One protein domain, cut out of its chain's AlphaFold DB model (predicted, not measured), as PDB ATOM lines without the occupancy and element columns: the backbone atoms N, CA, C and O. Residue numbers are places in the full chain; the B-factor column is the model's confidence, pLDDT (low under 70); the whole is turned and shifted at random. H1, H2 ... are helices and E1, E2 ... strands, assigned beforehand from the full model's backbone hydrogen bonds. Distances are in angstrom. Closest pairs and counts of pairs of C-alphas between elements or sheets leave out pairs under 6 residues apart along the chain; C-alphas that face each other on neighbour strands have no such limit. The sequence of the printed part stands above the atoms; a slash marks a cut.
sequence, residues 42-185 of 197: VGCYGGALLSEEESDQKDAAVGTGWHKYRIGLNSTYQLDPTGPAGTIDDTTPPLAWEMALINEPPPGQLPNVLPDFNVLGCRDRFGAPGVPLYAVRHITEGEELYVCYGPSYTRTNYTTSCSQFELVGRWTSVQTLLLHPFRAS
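What this domain is: This is residues 42 to 185 of the 197 residues of the protein "Hypothetical protein" of Haptolina ericina (UniProt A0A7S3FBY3). A short three-stranded sheet, E1, E5 and E4, lies near the middle; E1 runs on into E2, which makes a two-stranded ribbon with E3 toward one end, where H1 lies, while H4 and H5 lie toward the other end. H3 packs beside E1, and long loops, above all residues 81 to 97 and 136 to 161, make much of the rest. The printed part has 144 residues, with five named helices and five named strands in the order E1 E2 H1 H2 E3 H3 E4 E5 H4 H5; both sheets are antiparallel. The class is mixed, helices and strands, with 58 residues in named elements, under half. It is compact, with a radius of gyration of the C-alphas of 15.0 A, and rounded, spanning 40 by 33 by 31 A.

How they stand to each other: The inner strand E5, residues 129 to 135, is antiparallel to E1, residues 42 to 46, at 156 degrees, with N 45 and O 131 2.8 A apart. E5 also forms a hairpin with E4, residues 113 to 115, at 148 degrees, where N 114 and O 134 are 2.8 A apart. The pairing is staggered: E5 pairs with E1 over residues 130 to 133 and with E4 over 133 to 135. H3, residues 98 to 101, is on this sheet at a height of 6.2 A, over none of its strands; its closest C-alphas to E1 are those of Met 99 and Tyr 45, 5.1 A apart. H5, residues 171 to 179, only grazes the sheet. H4, residues 162 to 167, is close to H5 but not clearly touching, about perpendicular at 73 degrees, with the C-alphas of Phe 165 and Trp 171 closest at 7.2 A. E1 runs on at 48 degrees into E2, residues 48 to 51, which is antiparallel to E3, residues 77 to 80, at 144 degrees; N 50 and O 78 are 2.8 A apart. H1, residues 52 to 62, has its closest C-alpha to E3 at Glu 52, 6.6 A from that of Tyr 77. H1 and H2, residues 65 to 69, meet only through their link. Every O i to N i+4 pair is within hydrogen-bond range in H1, H4 and H5; H2 has 0 of 1, with 1 of 2 O i to N i+3 pairs, and H3 is too short for an i+4 pair.

Where its parts are: E1 begins at C-alpha 42, (-49.146, 33.027, -8.805), and is 12.7 A long. E5 is 19.3 A long, H1 15.3 A and H5 11.5 A. H5 ends at C-alpha 179, (-51.028, 24.896, -18.657).

The domain as a whole: The farthest C-alphas, of Ala 60 and Ser 185, are 43.5 A apart. The printed part has no cut. The long links are E3 to H3, H3 to E4, E4 to E5 and E5 to H4. Mean pLDDT of the printed part is 76.6; residues 118 to 121, 124 to 127 and 150 to 185 are under 70.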
ATOM      1  N   VAL A  42     -48.934  32.585 -10.185       87.69
ATOM      2  CA  VAL A  42     -49.146  33.027  -8.805       87.69
ATOM      3  C   VAL A  42     -47.818  33.160  -8.075       87.69
ATOM      4  O   VAL A  42     -47.591  34.131  -7.361       87.69
ATOM      5  N   GLY A  43     -46.902  32.218  -8.282       86.81
ATOM      6  CA  GLY A  43     -45.601  32.262  -7.631       86.81
ATOM      7  C   GLY A  43     -44.650  31.186  -8.121       86.81
ATOM      8  O   GLY A  43     -44.983  30.374  -8.983       86.81
ATOM      9  N   CYS A  44     -43.440  31.208  -7.571       87.19
ATOM     10  CA  CYS A  44     -42.396  30.236  -7.856       87.19
ATOM     11  C   CYS A  44     -42.084  29.442  -6.590       87.19
ATOM     12  O   CYS A  44     -41.618  30.023  -5.608       87.19
ATOM     13  N   TYR A  45     -42.332  28.135  -6.606       88.50
ATOM     14  CA  TYR A  45     -41.847  27.232  -5.570       88.50
ATOM     15  C   TYR A  45     -40.347  27.044  -5.796       88.50
ATOM     16  O   TYR A  45     -39.937  26.215  -6.608       88.50
ATOM     17  N   GLY A  46     -39.549  27.899  -5.160       87.50
ATOM     18  CA  GLY A  46     -38.089  27.905  -5.242       87.50
ATOM     19  C   GLY A  46     -37.444  27.157  -4.080       87.50
ATOM     20  O   GLY A  46     -38.095  26.877  -3.079       87.50
ATOM     21  N   GLY A  47     -36.169  26.824  -4.237       88.06
ATOM     22  CA  GLY A  47     -35.374  26.140  -3.224       88.06
ATOM     23  C   GLY A  47     -33.981  25.803  -3.743       88.06
ATOM     24  O   GLY A  47     -33.670  26.020  -4.918       88.06
ATOM     25  N   ALA A  48     -33.141  25.263  -2.867       88.81
ATOM     26  CA  ALA A  48     -31.898  24.629  -3.269       88.81
ATOM     27  C   ALA A  48     -32.204  23.383  -4.109       88.81
ATOM     28  O   ALA A  48     -33.088  22.596  -3.774       88.81
ATOM     29  N   LEU A  49     -31.476  23.201  -5.207       88.69
ATOM     30  CA  LEU A  49     -31.536  21.964  -5.973       88.69
ATOM     31  C   LEU A  49     -30.576  20.972  -5.322       88.69
ATOM     32  O   LEU A  49     -29.372  21.210  -5.344       88.69
ATOM     33  N   LEU A  50     -31.110  19.903  -4.746       90.88
ATOM     34  CA  LEU A  50     -30.325  18.847  -4.123       90.88
ATOM     35  C   LEU A  50     -30.319  17.612  -5.016       90.88
ATOM     36  O   LEU A  50     -31.357  17.209  -5.552       90.88
ATOM     37  N   SER A  51     -29.150  17.009  -5.151       92.00
ATOM     38  CA  SER A  51     -28.989  15.625  -5.580       92.00
ATOM     39  C   SER A  51     -29.458  14.646  -4.496       92.00
ATOM     40  O   SER A  51     -29.713  15.028  -3.352       92.00
ATOM     41  N   GLU A  52     -29.554  13.364  -4.849       88.12
ATOM     42  CA  GLU A  52     -29.829  12.284  -3.891       88.12
ATOM     43  C   GLU A  52     -28.778  12.242  -2.766       88.12
ATOM     44  O   GLU A  52     -29.133  12.210  -1.594       88.12
ATOM     45  N   GLU A  53     -27.492  12.377  -3.104       93.19
ATOM     46  CA  GLU A  53     -26.409  12.391  -2.114       93.19
ATOM     47  C   GLU A  53     -26.528  13.576  -1.141       93.19
ATOM     48  O   GLU A  53     -26.397  13.408   0.071       93.19
ATOM     49  N   GLU A  54     -26.816  14.779  -1.645       94.44
ATOM     50  CA  GLU A  54     -27.012  15.963  -0.795       94.44
ATOM     51  C   GLU A  54     -28.267  15.834   0.081       94.44
ATOM     52  O   GLU A  54     -28.279  16.300   1.223       94.44
ATOM     53  N   SER A  55     -29.314  15.170  -0.421       90.94
ATOM     54  CA  SER A  55     -30.494  14.823   0.374       90.94
ATOM     55  C   SER A  55     -30.134  13.896   1.530       90.94
ATOM     56  O   SER A  55     -30.531  14.162   2.662       90.94
ATOM     57  N   ASP A  56     -29.377  12.834   1.266       91.69
ATOM     58  CA  ASP A  56     -28.976  11.858   2.281       91.69
ATOM     59  C   ASP A  56     -28.073  12.492   3.346       91.69
ATOM     60  O   ASP A  56     -28.221  12.240   4.545       91.69
ATOM     61  N   GLN A  57     -27.164  13.379   2.928       94.81
ATOM     62  CA  GLN A  57     -26.340  14.163   3.847       94.81
ATOM     63  C   GLN A  57     -27.199  15.050   4.753       94.81
ATOM     64  O   GLN A  57     -26.937  15.149   5.956       94.81
ATOM     65  N   LYS A  58     -28.246  15.673   4.203       93.44
ATOM     66  CA  LYS A  58     -29.182  16.482   4.986       93.44
ATOM     67  C   LYS A  58     -30.000  15.624   5.950       93.44
ATOM     68  O   LYS A  58     -30.125  15.993   7.117       93.44
ATOM     69  N   ASP A  59     -30.465  14.456   5.519       93.12
ATOM     70  CA  ASP A  59     -31.166  13.494   6.377       93.12
ATOM     71  C   ASP A  59     -30.307  13.050   7.560       93.12
ATOM     72  O   ASP A  59     -30.795  12.977   8.691       93.12
ATOM     73  N   ALA A  60     -29.013  12.826   7.335       94.25
ATOM     74  CA  ALA A  60     -28.070  12.504   8.398       94.25
ATOM     75  C   ALA A  60     -27.843  13.673   9.374       94.25
ATOM     76  O   ALA A  60     -27.615  13.443  10.562       94.25
ATOM     77  N   ALA A  61     -27.900  14.919   8.893       93.62
ATOM     78  CA  ALA A  61     -27.629  16.109   9.697       93.62
ATOM     79  C   ALA A  61     -28.827  16.563  10.544       93.62
ATOM     80  O   ALA A  61     -28.649  16.941  11.704       93.62
ATOM     81  N   VAL A  62     -30.036  16.551   9.975       92.19
ATOM     82  CA  VAL A  62     -31.233  17.154  10.596       92.19
ATOM     83  C   VAL A  62     -32.437  16.211  10.686       92.19
ATOM     84  O   VAL A  62     -33.509  16.611  11.145       92.19
ATOM     85  N   GLY A  63     -32.281  14.947  10.287       89.38
ATOM     86  CA  GLY A  63     -33.371  13.976  10.211       89.38
ATOM     87  C   GLY A  63     -34.285  14.213   9.007       89.38
ATOM     88  O   GLY A  63     -34.007  15.039   8.149       89.38
ATOM     89  N   THR A  64     -35.414  13.506   8.943       84.88
ATOM     90  CA  THR A  64     -36.327  13.520   7.779       84.88
ATOM     91  C   THR A  64     -37.475  14.530   7.893       84.88
ATOM     92  O   THR A  64     -38.333  14.619   7.016       84.88
ATOM     93  N   GLY A  65     -37.521  15.327   8.967       81.56
ATOM     94  CA  GLY A  65     -38.623  16.264   9.233       81.56
ATOM     95  C   GLY A  65     -38.797  17.362   8.173       81.56
ATOM     96  O   GLY A  65     -39.894  17.903   8.023       81.56
ATOM     97  N   TRP A  66     -37.743  17.660   7.412       85.62
ATOM     98  CA  TRP A  66     -37.752  18.624   6.310       85.62
ATOM     99  C   TRP A  66     -38.356  18.062   5.015       85.62
ATOM    100  O   TRP A  66     -38.732  18.843   4.143       85.62
ATOM    101  N   HIS A  67     -38.533  16.734   4.893       84.19
ATOM    102  CA  HIS A  67     -39.138  16.093   3.710       84.19
ATOM    103  C   HIS A  67     -40.530  16.634   3.413       84.19
ATOM    104  O   HIS A  67     -40.950  16.678   2.262       84.19
ATOM    105  N   LYS A  68     -41.223  17.139   4.435       78.88
ATOM    106  CA  LYS A  68     -42.496  17.828   4.258       78.88
ATOM    107  C   LYS A  68     -42.388  19.104   3.415       78.88
ATOM    108  O   LYS A  68     -43.415  19.690   3.142       78.88
ATOM    109  N   TYR A  69     -41.225  19.607   3.031       83.44
ATOM    110  CA  TYR A  69     -41.125  20.774   2.147       83.44
ATOM    111  C   TYR A  69     -40.440  20.463   0.816       83.44
ATOM    112  O   TYR A  69     -40.349  21.337  -0.035       83.44
ATOM    113  N   ARG A  70     -39.927  19.249   0.608       84.00
ATOM    114  CA  ARG A  70     -39.139  18.954  -0.592       84.00
ATOM    115  C   ARG A  70     -40.027  18.518  -1.753       84.00
ATOM    116  O   ARG A  70     -40.900  17.672  -1.575       84.00
ATOM    117  N   ILE A  71     -39.755  19.014  -2.957       82.38
ATOM    118  CA  ILE A  71     -40.406  18.558  -4.194       82.38
ATOM    119  C   ILE A  71     -39.434  17.687  -4.988       82.38
ATOM    120  O   ILE A  71     -38.393  18.170  -5.424       82.38
ATOM    121  N   GLY A  72     -39.789  16.426  -5.240       79.62
ATOM    122  CA  GLY A  72     -39.064  15.589  -6.198       79.62
ATOM    123  C   GLY A  72     -39.312  16.080  -7.626       79.62
ATOM    124  O   GLY A  72     -40.458  16.128  -8.067       79.62
ATOM    125  N   LEU A  73     -38.255  16.454  -8.351       76.62
ATOM    126  CA  LEU A  73     -38.370  16.945  -9.731       76.62
ATOM    127  C   LEU A  73     -38.178  15.815 -10.743       76.62
ATOM    128  O   LEU A  73     -38.848  15.762 -11.771       76.62
ATOM    129  N   ASN A  74     -37.234  14.921 -10.464       75.38
ATOM    130  CA  ASN A  74     -36.957  13.711 -11.230       75.38
ATOM    131  C   ASN A  74     -36.195  12.712 -10.341       75.38
ATOM    132  O   ASN A  74     -36.043  12.933  -9.143       75.38
ATOM    133  N   SER A  75     -35.709  11.613 -10.920       74.06
ATOM    134  CA  SER A  75     -34.957  10.578 -10.198       74.06
ATOM    135  C   SER A  75     -33.590  11.024  -9.673       74.06
ATOM    136  O   SER A  75     -32.919  10.240  -9.021       74.06
ATOM    137  N   THR A  76     -33.129  12.223 -10.021       79.75
ATOM    138  CA  THR A  76     -31.778  12.707  -9.705       79.75
ATOM    139  C   THR A  76     -31.807  13.936  -8.815       79.75
ATOM    140  O   THR A  76     -30.914  14.108  -7.993       79.75
ATOM    141  N   TYR A  77     -32.813  14.792  -8.990       84.62
ATOM    142  CA  TYR A  77     -32.884  16.073  -8.316       84.62
ATOM    143  C   TYR A  77     -34.218  16.296  -7.626       84.62
ATOM    144  O   TYR A  77     -35.297  15.975  -8.139       84.62
ATOM    145  N   GLN A  78     -34.118  16.979  -6.500       87.06
ATOM    146  CA  GLN A  78     -35.232  17.486  -5.729       87.06
ATOM    147  C   GLN A  78     -34.979  18.939  -5.352       87.06
ATOM    148  O   GLN A  78     -33.844  19.406  -5.283       87.06
ATOM    149  N   LEU A  79     -36.061  19.662  -5.127       88.12
ATOM    150  CA  LEU A  79     -36.037  21.047  -4.717       88.12
ATOM    151  C   LEU A  79     -36.317  21.132  -3.218       88.12
ATOM    152  O   LEU A  79     -37.325  20.603  -2.748       88.12
ATOM    153  N   ASP A  80     -35.444  21.812  -2.489       90.00
ATOM    154  CA  ASP A  80     -35.504  21.965  -1.044       90.00
ATOM    155  C   ASP A  80     -35.567  23.449  -0.643       90.00
ATOM    156  O   ASP A  80     -34.574  24.169  -0.757       90.00
ATOM    157  N   PRO A  81     -36.717  23.933  -0.156       89.69
ATOM    158  CA  PRO A  81     -36.888  25.305   0.300       89.69
ATOM    159  C   PRO A  81     -36.531  25.476   1.787       89.69
ATOM    160  O   PRO A  81     -37.028  26.397   2.432       89.69
ATOM    161  N   THR A  82     -35.770  24.565   2.392       90.88
ATOM    162  CA  THR A  82     -35.439  24.651   3.819       90.88
ATOM    163  C   THR A  82     -34.026  25.163   4.068       90.88
ATOM    164  O   THR A  82     -33.119  25.003   3.251       90.88
ATOM    165  N   GLY A  83     -33.828  25.799   5.219       89.38
ATOM    166  CA  GLY A  83     -32.524  26.208   5.705       89.38
ATOM    167  C   GLY A  83     -31.699  25.029   6.238       89.38
ATOM    168  O   GLY A  83     -32.104  23.861   6.139       89.38
ATOM    169  N   PRO A  84     -30.509  25.320   6.792       88.06
ATOM    170  CA  PRO A  84     -29.589  24.311   7.315       88.06
ATOM    171  C   PRO A  84     -30.162  23.434   8.433       88.06
ATOM    172  O   PRO A  84     -29.715  22.303   8.576       88.06
ATOM    173  N   ALA A  85     -31.136  23.918   9.207       88.56
ATOM    174  CA  ALA A  85     -31.821  23.174  10.265       88.56
ATOM    175  C   ALA A  85     -33.033  22.370   9.755       88.56
ATOM    176  O   ALA A  85     -33.739  21.751  10.550       88.56
ATOM    177  N   GLY A  86     -33.300  22.375   8.444       86.88
ATOM    178  CA  GLY A  86     -34.416  21.634   7.851       86.88
ATOM    179  C   GLY A  86     -35.785  22.290   8.048       86.88
ATOM    180  O   GLY A  86     -36.817  21.628   7.918       86.88
ATOM    181  N   THR A  87     -35.828  23.587   8.364       87.75
ATOM    182  CA  THR A  87     -37.078  24.351   8.447       87.75
ATOM    183  C   THR A  87     -37.129  25.412   7.353       87.75
ATOM    184  O   THR A  87     -36.175  25.627   6.628       87.75
ATOM    185  N   ILE A  88     -38.264  26.061   7.153       86.94
ATOM    186  CA  ILE A  88     -38.345  27.197   6.217       86.94
ATOM    187  C   ILE A  88     -38.037  28.533   6.919       86.94
ATOM    188  O   ILE A  88     -37.676  29.518   6.273       86.94
ATOM    189  N   ASP A  89     -38.165  28.562   8.249       86.12
ATOM    190  CA  ASP A  89     -38.021  29.756   9.085       86.12
ATOM    191  C   ASP A  89     -36.558  30.167   9.266       86.12
ATOM    192  O   ASP A  89     -36.264  31.347   9.437       86.12
ATOM    193  N   ASP A  90     -35.641  29.206   9.187       84.69
ATOM    194  CA  ASP A  90     -34.195  29.384   9.353       84.69
ATOM    195  C   ASP A  90     -33.464  29.713   8.043       84.69
ATOM    196  O   ASP A  90     -32.234  29.723   7.976       84.69
ATOM    197  N   THR A  91     -34.212  29.993   6.982       84.31
ATOM    198  CA  THR A  91     -33.640  30.471   5.723       84.31
ATOM    199  C   THR A  91     -33.065  31.880   5.906       84.31
ATOM    200  O   THR A  91     -33.398  32.585   6.856       84.31
ATOM    201  N   THR A  92     -32.122  32.298   5.056       80.06
ATOM    202  CA  THR A  92     -31.512  33.638   5.151       80.06
ATOM    203  C   THR A  92     -31.719  34.404   3.841       80.06
ATOM    204  O   THR A  92     -31.123  34.023   2.833       80.06
ATOM    205  N   PRO A  93     -32.522  35.487   3.834       81.81
ATOM    206  CA  PRO A  93     -33.340  35.988   4.951       81.81
ATOM    207  C   PRO A  93     -34.440  34.984   5.362       81.81
ATOM    208  O   PRO A  93     -34.787  34.138   4.538       81.81
ATOM    209  N   PRO A  94     -34.999  35.074   6.588       79.50
ATOM    210  CA  PRO A  94     -36.072  34.183   7.039       79.50
ATOM    211  C   PRO A  94     -37.228  34.139   6.049       79.50
ATOM    212  O   PRO A  94     -37.600  35.173   5.486       79.50
ATOM    213  N   LEU A  95     -37.796  32.949   5.854       81.75
ATOM    214  CA  LEU A  95     -38.814  32.685   4.837       81.75
ATOM    215  C   LEU A  95     -38.373  33.143   3.435       81.75
ATOM    216  O   LEU A  95     -39.111  33.823   2.720       81.75
ATOM    217  N   ALA A  96     -37.156  32.786   3.021       82.44
ATOM    218  CA  ALA A  96     -36.662  33.090   1.681       82.44
ATOM    219  C   ALA A  96     -37.623  32.550   0.600       82.44
ATOM    220  O   ALA A  96     -37.977  33.257  -0.345       82.44
ATOM    221  N   TRP A  97     -38.131  31.335   0.796       86.31
ATOM    222  CA  TRP A  97     -39.014  30.653  -0.146       86.31
ATOM    223  C   TRP A  97     -40.451  30.599   0.372       86.31
ATOM    224  O   TRP A  97     -40.958  29.547   0.746       86.31
ATOM    225  N   GLU A  98     -41.124  31.752   0.386       85.69
ATOM    226  CA  GLU A  98     -42.499  31.898   0.901       85.69
ATOM    227  C   GLU A  98     -43.472  30.903   0.252       85.69
ATOM    228  O   GLU A  98     -44.315  30.347   0.941       85.69
ATOM    229  N   MET A  99     -43.309  30.586  -1.038       87.62
ATOM    230  CA  MET A  99     -44.164  29.612  -1.731       87.62
ATOM    231  C   MET A  99     -44.117  28.197  -1.136       87.62
ATOM    232  O   MET A  99     -45.044  27.433  -1.369       87.62
ATOM    233  N   ALA A 100     -43.106  27.848  -0.332       87.44
ATOM    234  CA  ALA A 100     -43.043  26.570   0.384       87.44
ATOM    235  C   ALA A 100     -44.070  26.435   1.522       87.44
ATOM    236  O   ALA A 100     -44.319  25.332   2.021       87.44
ATOM    237  N   LEU A 101     -44.681  27.557   1.913       88.12
ATOM    238  CA  LEU A 101     -45.784  27.622   2.867       88.12
ATOM    239  C   LEU A 101     -47.141  27.304   2.257       88.12
ATOM    240  O   LEU A 101     -48.126  27.256   2.984       88.12
ATOM    241  N   ILE A 102     -47.220  27.103   0.942       88.50
ATOM    242  CA  ILE A 102     -48.498  26.779   0.334       88.50
ATOM    243  C   ILE A 102     -49.009  25.427   0.849       88.50
ATOM    244  O   ILE A 102     -48.286  24.420   0.902       88.50
ATOM    245  N   ASN A 103     -50.273  25.421   1.255       86.81
ATOM    246  CA  ASN A 103     -50.910  24.256   1.838       86.81
ATOM    247  C   ASN A 103     -51.573  23.396   0.769       86.81
ATOM    248  O   ASN A 103     -51.868  23.838  -0.344       86.81
ATOM    249  N   GLU A 104     -51.824  22.146   1.130       82.75
ATOM    250  CA  GLU A 104     -52.797  21.350   0.401       82.75
ATOM    251  C   GLU A 104     -54.216  21.750   0.825       82.75
ATOM    252  O   GLU A 104     -54.423  22.126   1.982       82.75
ATOM    253  N   PRO A 105     -55.202  21.684  -0.085       81.69
ATOM    254  CA  PRO A 105     -56.576  22.014   0.241       81.69
ATOM    255  C   PRO A 105     -57.130  21.082   1.332       81.69
ATOM    256  O   PRO A 105     -56.906  19.861   1.286       81.69
ATOM    257  N   PRO A 106     -57.911  21.625   2.282       79.69
ATOM    258  CA  PRO A 106     -58.615  20.814   3.264       79.69
ATOM    259  C   PRO A 106     -59.648  19.890   2.589       79.69
ATOM    260  O   PRO A 106     -60.047  20.119   1.440       79.69
ATOM    261  N   PRO A 107     -60.120  18.841   3.287       74.44
ATOM    262  CA  PRO A 107     -61.161  17.960   2.767       74.44
ATOM    263  C   PRO A 107     -62.409  18.726   2.300       74.44
ATOM    264  O   PRO A 107     -62.980  19.525   3.035       74.44
ATOM    265  N   GLY A 108     -62.852  18.449   1.075       73.00
ATOM    266  CA  GLY A 108     -63.998  19.090   0.428       73.00
ATOM    267  C   GLY A 108     -63.655  20.334  -0.397       73.00
ATOM    268  O   GLY A 108     -64.535  20.852  -1.083       73.00
ATOM    269  N   GLN A 109     -62.399  20.786  -0.389       78.62
ATOM    270  CA  GLN A 109     -61.944  21.944  -1.152       78.62
ATOM    271  C   GLN A 109     -61.063  21.536  -2.340       78.62
ATOM    272  O   GLN A 109     -60.287  20.584  -2.277       78.62
ATOM    273  N   LEU A 110     -61.200  22.267  -3.448       78.94
ATOM    274  CA  LEU A 110     -60.343  22.110  -4.624       78.94
ATOM    275  C   LEU A 110     -59.104  23.004  -4.512       78.94
ATOM    276  O   LEU A 110     -59.217  24.110  -3.972       78.94
ATOM    277  N   PRO A 111     -57.952  22.588  -5.072       85.69
ATOM    278  CA  PRO A 111     -56.822  23.491  -5.210       85.69
ATOM    279  C   PRO A 111     -57.210  24.665  -6.118       85.69
ATOM    280  O   PRO A 111     -57.978  24.509  -7.073       85.69
ATOM    281  N   ASN A 112     -56.682  25.848  -5.825       88.38
ATOM    282  CA  ASN A 112     -56.841  27.037  -6.664       88.38
ATOM    283  C   ASN A 112     -55.563  27.382  -7.440       88.38
ATOM    284  O   ASN A 112     -55.615  28.221  -8.339       88.38
ATOM    285  N   VAL A 113     -54.470  26.655  -7.196       88.25
ATOM    286  CA  VAL A 113     -53.253  26.695  -8.008       88.25
ATOM    287  C   VAL A 113     -52.756  25.303  -8.391       88.25
ATOM    288  O   VAL A 113     -52.985  24.318  -7.690       88.25
ATOM    289  N   LEU A 114     -52.042  25.232  -9.516       84.88
ATOM    290  CA  LEU A 114     -51.382  24.027 -10.007       84.88
ATOM    291  C   LEU A 114     -49.885  24.249 -10.224       84.88
ATOM    292  O   LEU A 114     -49.509  25.267 -10.810       84.88
ATOM    293  N   PRO A 115     -49.039  23.282  -9.829       83.25
ATOM    294  CA  PRO A 115     -47.614  23.313 -10.110       83.25
ATOM    295  C   PRO A 115     -47.324  22.777 -11.520       83.25
ATOM    296  O   PRO A 115     -47.952  21.816 -11.982       83.25
ATOM    297  N   ASP A 116     -46.322  23.352 -12.181       80.06
ATOM    298  CA  ASP A 116     -45.773  22.824 -13.431       80.06
ATOM    299  C   ASP A 116     -44.390  22.185 -13.233       80.06
ATOM    300  O   ASP A 116     -43.350  22.801 -13.464       80.06
ATOM    301  N   PHE A 117     -44.373  20.911 -12.841       73.94
ATOM    302  CA  PHE A 117     -43.134  20.166 -12.580       73.94
ATOM    303  C   PHE A 117     -42.256  19.925 -13.813       73.94
ATOM    304  O   PHE A 117     -41.093  19.556 -13.673       73.94
ATOM    305  N   ASN A 118     -42.782  20.123 -15.026       65.88
ATOM    306  CA  ASN A 118     -42.016  19.873 -16.249       65.88
ATOM    307  C   ASN A 118     -41.047  21.011 -16.575       65.88
ATOM    308  O   ASN A 118     -40.239  20.884 -17.497       65.88
ATOM    309  N   VAL A 119     -41.155  22.140 -15.874       63.09
ATOM    310  CA  VAL A 119     -40.368  23.328 -16.164       63.09
ATOM    311  C   VAL A 119     -39.803  23.879 -14.860       63.09
ATOM    312  O   VAL A 119     -40.534  24.413 -14.033       63.09
ATOM    313  N   LEU A 120     -38.475  23.863 -14.723       65.75
ATOM    314  CA  LEU A 120     -37.770  24.790 -13.828       65.75
ATOM    315  C   LEU A 120     -37.730  26.172 -14.491       65.75
ATOM    316  O   LEU A 120     -36.691  26.654 -14.939       65.75
ATOM    317  N   GLY A 121     -38.922  26.731 -14.689       67.38
ATOM    318  CA  GLY A 121     -39.168  27.842 -15.608       67.38
ATOM    319  C   GLY A 121     -39.261  29.190 -14.928       67.38
ATOM    320  O   GLY A 121     -39.215  30.213 -15.605       67.38
ATOM    321  N   CYS A 122     -39.388  29.198 -13.603       76.25
ATOM    322  CA  CYS A 122     -39.414  30.418 -12.828       76.25
ATOM    323  C   CYS A 122     -38.153  30.567 -11.995       76.25
ATOM    324  O   CYS A 122     -37.465  29.602 -11.655       76.25
ATOM    325  N   ARG A 123     -37.878  31.822 -11.663       74.75
ATOM    326  CA  ARG A 123     -36.970  32.175 -10.588       74.75
ATOM    327  C   ARG A 123     -37.760  32.915  -9.532       74.75
ATOM    328  O   ARG A 123     -38.642  33.709  -9.860       74.75
ATOM    329  N   ASP A 124     -37.461  32.623  -8.280       68.44
ATOM    330  CA  ASP A 124     -37.970  33.423  -7.179       68.44
ATOM    331  C   ASP A 124     -37.257  34.790  -7.117       68.44
ATOM    332  O   ASP A 124     -36.397  35.123  -7.942       68.44
ATOM    333  N   ARG A 125     -37.592  35.594  -6.103       68.19
ATOM    334  CA  ARG A 125     -36.959  36.905  -5.877       68.19
ATOM    335  C   ARG A 125     -35.455  36.832  -5.576       68.19
ATOM    336  O   ARG A 125     -34.784  37.856  -5.657       68.19
ATOM    337  N   PHE A 126     -34.943  35.657  -5.214       69.50
ATOM    338  CA  PHE A 126     -33.533  35.396  -4.928       69.50
ATOM    339  C   PHE A 126     -32.806  34.747  -6.112       69.50
ATOM    340  O   PHE A 126     -31.612  34.465  -6.030       69.50
ATOM    341  N   GLY A 127     -33.499  34.553  -7.235       67.50
ATOM    342  CA  GLY A 127     -32.936  33.980  -8.444       67.50
ATOM    343  C   GLY A 127     -32.837  32.454  -8.425       67.50
ATOM    344  O   GLY A 127     -32.316  31.905  -9.396       67.50
ATOM    345  N   ALA A 128     -33.317  31.757  -7.392       70.56
ATOM    346  CA  ALA A 128     -33.277  30.297  -7.337       70.56
ATOM    347  C   ALA A 128     -34.242  29.701  -8.376       70.56
ATOM    348  O   ALA A 128     -35.352  30.223  -8.527       70.56
ATOM    349  N   PRO A 129     -33.847  28.647  -9.121       77.06
ATOM    350  CA  PRO A 129     -34.775  27.952 -10.001       77.06
ATOM    351  C   PRO A 129     -35.913  27.356  -9.172       77.06
ATOM    352  O   PRO A 129     -35.715  26.950  -8.028       77.06
ATOM    353  N   GLY A 130     -37.099  27.288  -9.757       85.81
ATOM    354  CA  GLY A 130     -38.243  26.719  -9.070       85.81
ATOM    355  C   GLY A 130     -39.322  26.221 -10.010       85.81
ATOM    356  O   GLY A 130     -39.255  26.383 -11.231       85.81
ATOM    357  N   VAL A 131     -40.326  25.612  -9.396       85.38
ATOM    358  CA  VAL A 131     -41.534  25.128 -10.058       85.38
ATOM    359  C   VAL A 131     -42.546  26.272 -10.083       85.38
ATOM    360  O   VAL A 131     -42.910  26.768  -9.015       85.38
ATOM    361  N   PRO A 132     -43.005  26.740 -11.254       86.00
ATOM    362  CA  PRO A 132     -44.025  27.775 -11.297       86.00
ATOM    363  C   PRO A 132     -45.379  27.203 -10.871       86.00
ATOM    364  O   PRO A 132     -45.739  26.084 -11.245       86.00
ATOM    365  N   LEU A 133     -46.128  27.989 -10.096       87.38
ATOM    366  CA  LEU A 133     -47.520  27.715  -9.757       87.38
ATOM    367  C   LEU A 133     -48.433  28.673 -10.516       87.38
ATOM    368  O   LEU A 133     -48.206  29.886 -10.508       87.38
ATOM    369  N   TYR A 134     -49.486  28.134 -11.118       85.50
ATOM    370  CA  TYR A 134     -50.451  28.882 -11.919       85.50
ATOM    371  C   TYR A 134     -51.852  28.790 -11.329       85.50
ATOM    372  O   TYR A 134     -52.258  27.728 -10.857       85.50
ATOM    373  N   ALA A 135     -52.603  29.884 -11.386       87.94
ATOM    374  CA  ALA A 135     -53.994  29.926 -10.959       87.94
ATOM    375  C   ALA A 135     -54.875  29.067 -11.882       87.94
ATOM    376  O   ALA A 135     -54.773  29.152 -13.106       87.94
ATOM    377  N   VAL A 136     -55.780  28.266 -11.313       83.81
ATOM    378  CA  VAL A 136     -56.749  27.449 -12.085       83.81
ATOM    379  C   VAL A 136     -58.161  28.012 -12.113       83.81
ATOM    380  O   VAL A 136     -59.086  27.398 -12.644       83.81
ATOM    381  N   ARG A 137     -58.336  29.189 -11.528       86.31
ATOM    382  CA  ARG A 137     -59.551  29.995 -11.557       86.31
ATOM    383  C   ARG A 137     -59.182  31.428 -11.198       86.31
ATOM    384  O   ARG A 137     -58.045  31.692 -10.827       86.31
ATOM    385  N   HIS A 138     -60.160  32.321 -11.251       90.62
ATOM    386  CA  HIS A 138     -60.030  33.622 -10.612       90.62
ATOM    387  C   HIS A 138     -59.814  33.449  -9.094       90.62
ATOM    388  O   HIS A 138     -60.547  32.674  -8.467       90.62
ATOM    389  N   ILE A 139     -58.815  34.130  -8.527       92.25
ATOM    390  CA  ILE A 139     -58.475  34.129  -7.093       92.25
ATOM    391  C   ILE A 139     -58.468  35.576  -6.605       92.25
ATOM    392  O   ILE A 139     -57.753  36.408  -7.171       92.25
ATOM    393  N   THR A 140     -59.243  35.883  -5.568       94.00
ATOM    394  CA  THR A 140     -59.376  37.244  -5.032       94.00
ATOM    395  C   THR A 140     -58.526  37.481  -3.790       94.00
ATOM    396  O   THR A 140     -58.057  36.553  -3.132       94.00
ATOM    397  N   GLU A 141     -58.355  38.755  -3.450       92.56
ATOM    398  CA  GLU A 141     -57.748  39.194  -2.197       92.56
ATOM    399  C   GLU A 141     -58.379  38.498  -0.981       92.56
ATOM    400  O   GLU A 141     -59.594  38.304  -0.911       92.56
ATOM    401  N   GLY A 142     -57.532  38.102  -0.030       90.69
ATOM    402  CA  GLY A 142     -57.913  37.389   1.186       90.69
ATOM    403  C   GLY A 142     -58.088  35.879   1.021       90.69
ATOM    404  O   GLY A 142     -58.170  35.187   2.033       90.69
ATOM    405  N   GLU A 143     -58.114  35.339  -0.201       93.62
ATOM    406  CA  GLU A 143     -58.162  33.887  -0.395       93.62
ATOM    407  C   GLU A 143     -56.825  33.224  -0.041       93.62
ATOM    408  O   GLU A 143     -55.757  33.713  -0.423       93.62
ATOM    409  N   GLU A 144     -56.889  32.080   0.651       93.62
ATOM    410  CA  GLU A 144     -55.734  31.199   0.838       93.62
ATOM    411  C   GLU A 144     -55.434  30.436  -0.459       93.62
ATOM    412  O   GLU A 144     -56.334  30.003  -1.185       93.62
ATOM    413  N   LEU A 145     -54.152  30.266  -0.750       92.56
ATOM    414  CA  LEU A 145     -53.650  29.480  -1.860       92.56
ATOM    415  C   LEU A 145     -53.500  28.016  -1.454       92.56
ATOM    416  O   LEU A 145     -52.876  27.693  -0.445       92.56
ATOM    417  N   TYR A 146     -54.008  27.135  -2.308       89.50
ATOM    418  CA  TYR A 146     -53.958  25.695  -2.128       89.50
ATOM    419  C   TYR A 146     -53.500  24.998  -3.396       89.50
ATOM    420  O   TYR A 146     -54.022  25.249  -4.488       89.50
ATOM    421  N   VAL A 147     -52.578  24.059  -3.226       86.38
ATOM    422  CA  VAL A 147     -51.997  23.264  -4.304       86.38
ATOM    423  C   VAL A 147     -52.157  21.780  -4.003       86.38
ATOM    424  O   VAL A 147     -52.079  21.368  -2.854       86.38
ATOM    425  N   CYS A 148     -52.352  20.970  -5.036       79.94
ATOM    426  CA  CYS A 148     -52.104  19.535  -4.932       79.94
ATOM    427  C   CYS A 148     -50.735  19.253  -5.547       79.94
ATOM    428  O   CYS A 148     -50.466  19.666  -6.679       79.94
ATOM    429  N   TYR A 149     -49.843  18.627  -4.782       74.12
ATOM    430  CA  TYR A 149     -48.453  18.442  -5.194       74.12
ATOM    431  C   TYR A 149     -48.246  17.208  -6.084       74.12
ATOM    432  O   TYR A 149     -47.186  17.054  -6.690       74.12
ATOM    433  N   GLY A 150     -49.260  16.360  -6.241       67.69
ATOM    434  CA  GLY A 150     -49.201  15.183  -7.089       67.69
ATOM    435  C   GLY A 150     -48.475  13.994  -6.446       67.69
ATOM    436  O   GLY A 150     -47.884  14.094  -5.370       67.69
ATOM    437  N   PRO A 151     -48.438  12.853  -7.158       56.78
ATOM    438  CA  PRO A 151     -47.920  11.583  -6.639       56.78
ATOM    439  C   PRO A 151     -46.401  11.564  -6.406       56.78
ATOM    440  O   PRO A 151     -45.884  10.638  -5.787       56.78
ATOM    441  N   SER A 152     -45.672  12.555  -6.923       52.72
ATOM    442  CA  SER A 152     -44.217  12.681  -6.767       52.72
ATOM    443  C   SER A 152     -43.811  13.394  -5.472       52.72
ATOM    444  O   SER A 152     -42.620  13.558  -5.209       52.72
ATOM    445  N   TYR A 153     -44.781  13.813  -4.659       59.56
ATOM    446  CA  TYR A 153     -44.560  14.547  -3.423       59.56
ATOM    447  C   TYR A 153     -44.851  13.671  -2.200       59.56
ATOM    448  O   TYR A 153     -45.908  13.057  -2.088       59.56
ATOM    449  N   THR A 154     -43.903  13.603  -1.263       49.94
ATOM    450  CA  THR A 154     -44.009  12.808  -0.027       49.94
ATOM    451  C   THR A 154     -44.160  13.725   1.188       49.94
ATOM    452  O   THR A 154     -43.280  13.808   2.041       49.94
ATOM    453  N   ARG A 155     -45.299  14.421   1.304       54.31
ATOM    454  CA  ARG A 155     -45.703  15.039   2.579       54.31
ATOM    455  C   ARG A 155     -46.385  13.983   3.450       54.31
ATOM    456  O   ARG A 155     -47.576  13.716   3.322       54.31
ATOM    457  N   THR A 156     -45.638  13.380   4.366       42.56
ATOM    458  CA  THR A 156     -46.222  12.650   5.495       42.56
ATOM    459  C   THR A 156     -47.005  13.650   6.358       42.56
ATOM    460  O   THR A 156     -46.455  14.679   6.742       42.56
ATOM    461  N   ASN A 157     -48.284  13.357   6.638       44.97
ATOM    462  CA  ASN A 157     -49.201  14.038   7.584       44.97
ATOM    463  C   ASN A 157     -50.332  14.915   7.010       44.97
ATOM    464  O   ASN A 157     -51.096  15.466   7.799       44.97
ATOM    465  N   TYR A 158     -50.518  15.009   5.691       47.94
ATOM    466  CA  TYR A 158     -51.680  15.707   5.123       47.94
ATOM    467  C   TYR A 158     -52.765  14.713   4.674       47.94
ATOM    468  O   TYR A 158     -52.569  13.912   3.766       47.94
ATOM    469  N   THR A 159     -53.927  14.740   5.337       49.72
ATOM    470  CA  THR A 159     -55.154  14.039   4.914       49.72
ATOM    471  C   THR A 159     -55.977  14.967   4.022       49.72
ATOM    472  O   THR A 159     -56.765  15.764   4.534       49.72
ATOM    473  N   THR A 160     -55.767  14.934   2.706       55.88
ATOM    474  CA  THR A 160     -56.254  16.007   1.816       55.88
ATOM    475  C   THR A 160     -57.162  15.518   0.701       55.88
ATOM    476  O   THR A 160     -57.159  14.347   0.299       55.88
ATOM    477  N   SER A 161     -57.952  16.459   0.171       55.94
ATOM    478  CA  SER A 161     -58.789  16.258  -1.018       55.94
ATOM    479  C   SER A 161     -57.988  15.961  -2.288       55.94
ATOM    480  O   SER A 161     -58.561  15.489  -3.273       55.94
ATOM    481  N   CYS A 162     -56.669  16.172  -2.257       64.88
ATOM    482  CA  CYS A 162     -55.759  15.861  -3.353       64.88
ATOM    483  C   CYS A 162     -55.703  14.368  -3.663       64.88
ATOM    484  O   CYS A 162     -55.671  14.008  -4.834       64.88
ATOM    485  N   SER A 163     -55.852  13.500  -2.655       55.56
ATOM    486  CA  SER A 163     -55.887  12.047  -2.856       55.56
ATOM    487  C   SER A 163     -56.945  11.611  -3.881       55.56
ATOM    488  O   SER A 163     -56.668  10.760  -4.717       55.56
ATOM    489  N   GLN A 164     -58.132  12.228  -3.912       47.31
ATOM    490  CA  GLN A 164     -59.144  11.889  -4.918       47.31
ATOM    491  C   GLN A 164     -58.892  12.540  -6.283       47.31
ATOM    492  O   GLN A 164     -59.178  11.900  -7.286       47.31
ATOM    493  N   PHE A 165     -58.340  13.758  -6.358       50.03
ATOM    494  CA  PHE A 165     -58.027  14.430  -7.634       50.03
ATOM    495  C   PHE A 165     -56.799  13.845  -8.347       50.03
ATOM    496  O   PHE A 165     -56.771  13.771  -9.578       50.03
ATOM    497  N   GLU A 166     -55.810  13.392  -7.583       51.62
ATOM    498  CA  GLU A 166     -54.573  12.780  -8.073       51.62
ATOM    499  C   GLU A 166     -54.796  11.327  -8.520       51.62
ATOM    500  O   GLU A 166     -54.228  10.900  -9.528       51.62
ATOM    501  N   LEU A 167     -55.692  10.583  -7.853       43.91
ATOM    502  CA  LEU A 167     -55.970   9.175  -8.165       43.91
ATOM    503  C   LEU A 167     -56.851   8.947  -9.404       43.91
ATOM    504  O   LEU A 167     -56.854   7.837  -9.932       43.91
ATOM    505  N   VAL A 168     -57.561   9.953  -9.939       45.97
ATOM    506  CA  VAL A 168     -58.379   9.743 -11.161       45.97
ATOM    507  C   VAL A 168     -57.542   9.711 -12.449       45.97
ATOM    508  O   VAL A 168     -58.105   9.694 -13.543       45.97
ATOM    509  N   GLY A 169     -56.205   9.753 -12.367       47.84
ATOM    510  CA  GLY A 169     -55.315   9.636 -13.533       47.84
ATOM    511  C   GLY A 169     -55.454  10.770 -14.558       47.84
ATOM    512  O   GLY A 169     -54.912  10.691 -15.657       47.84
ATOM    513  N   ARG A 170     -56.189  11.835 -14.217       51.88
ATOM    514  CA  ARG A 170     -56.403  13.015 -15.067       51.88
ATOM    515  C   ARG A 170     -55.470  14.167 -14.720       51.88
ATOM    516  O   ARG A 170     -55.542  15.184 -15.394       51.88
ATOM    517  N   TRP A 171     -54.595  14.018 -13.728       56.28
ATOM    518  CA  TRP A 171     -53.653  15.056 -13.300       56.28
ATOM    519  C   TRP A 171     -52.810  15.594 -14.464       56.28
ATOM    520  O   TRP A 171     -52.798  16.794 -14.730       56.28
ATOM    521  N   THR A 172     -52.220  14.697 -15.253       56.28
ATOM    522  CA  THR A 172     -51.458  15.044 -16.459       56.28
ATOM    523  C   THR A 172     -52.332  15.712 -17.522       56.28
ATOM    524  O   THR A 172     -51.891  16.641 -18.194       56.28
ATOM    525  N   SER A 173     -53.593  15.287 -17.662       55.78
ATOM    526  CA  SER A 173     -54.554  15.894 -18.592       55.78
ATOM    527  C   SER A 173     -54.983  17.289 -18.148       55.78
ATOM    528  O   SER A 173     -55.125  18.160 -18.994       55.78
ATOM    529  N   VAL A 174     -55.150  17.517 -16.844       57.97
ATOM    530  CA  VAL A 174     -55.454  18.822 -16.245       57.97
ATOM    531  C   VAL A 174     -54.261  19.759 -16.416       57.97
ATOM    532  O   VAL A 174     -54.443  20.859 -16.923       57.97
ATOM    533  N   GLN A 175     -53.038  19.307 -16.117       61.47
ATOM    534  CA  GLN A 175     -51.816  20.065 -16.413       61.47
ATOM    535  C   GLN A 175     -51.700  20.381 -17.911       61.47
ATOM    536  O   GLN A 175     -51.405  21.508 -18.288       61.47
ATOM    537  N   THR A 176     -51.992  19.427 -18.796       59.12
ATOM    538  CA  THR A 176     -51.896  19.645 -20.248       59.12
ATOM    539  C   THR A 176     -52.979  20.601 -20.762       59.12
ATOM    540  O   THR A 176     -52.665  21.518 -21.511       59.12
ATOM    541  N   LEU A 177     -54.242  20.453 -20.354       57.22
ATOM    542  CA  LEU A 177     -55.327  21.340 -20.795       57.22
ATOM    543  C   LEU A 177     -55.205  22.749 -20.212       57.22
ATOM    544  O   LEU A 177     -55.469  23.721 -20.918       57.22
ATOM    545  N   LEU A 178     -54.829  22.858 -18.935       59.34
ATOM    546  CA  LEU A 178     -54.807  24.127 -18.213       59.34
ATOM    547  C   LEU A 178     -53.467  24.852 -18.267       59.34
ATOM    548  O   LEU A 178     -53.466  26.022 -17.935       59.34
ATOM    549  N   LEU A 179     -52.345  24.226 -18.650       61.72
ATOM    550  CA  LEU A 179     -51.028  24.896 -18.657       61.72
ATOM    551  C   LEU A 179     -50.431  25.052 -20.062       61.72
ATOM    552  O   LEU A 179     -49.697  26.008 -20.316       61.72
ATOM    553  N   HIS A 180     -50.758  24.166 -21.010       55.59
ATOM    554  CA  HIS A 180     -50.184  24.199 -22.363       55.59
ATOM    555  C   HIS A 180     -50.465  25.501 -23.151       55.59
ATOM    556  O   HIS A 180     -49.570  25.943 -23.873       55.59
ATOM    557  N   PRO A 181     -51.629  26.174 -23.018       53.56
ATOM    558  CA  PRO A 181     -51.857  27.483 -23.648       53.56
ATOM    559  C   PRO A 181     -51.041  28.630 -23.020       53.56
ATOM    560  O   PRO A 181     -50.775  29.643 -23.672       53.56
ATOM    561  N   PHE A 182     -50.636  28.486 -21.756       55.28
ATOM    562  CA  PHE A 182     -50.042  29.569 -20.963       55.28
ATOM    563  C   PHE A 182     -48.513  29.583 -21.026       55.28
ATOM    564  O   PHE A 182     -47.916  30.659 -21.046       55.28
ATOM    565  N   ARG A 183     -47.875  28.416 -21.207       56.75
ATOM    566  CA  ARG A 183     -46.422  28.292 -21.460       56.75
ATOM    567  C   ARG A 183     -45.927  29.098 -22.670       56.75
ATOM    568  O   ARG A 183     -44.744  29.408 -22.749       56.75
ATOM    569  N   ALA A 184     -46.811  29.416 -23.617       49.72
ATOM    570  CA  ALA A 184     -46.460  30.068 -24.878       49.72
ATOM    571  C   ALA A 184     -46.670  31.594 -24.897       49.72
ATOM    572  O   ALA A 184     -46.195  32.245 -25.824       49.72
ATOM    573  N   SER A 185     -47.399  32.177 -23.933       43.69
ATOM    574  CA  SER A 185     -47.983  33.519 -24.111       43.69
ATOM    575  C   SER A 185     -47.494  34.604 -23.148       43.69
ATOM    576  O   SER A 185     -47.649  35.782 -23.473       43.69
TER     577      SER A 185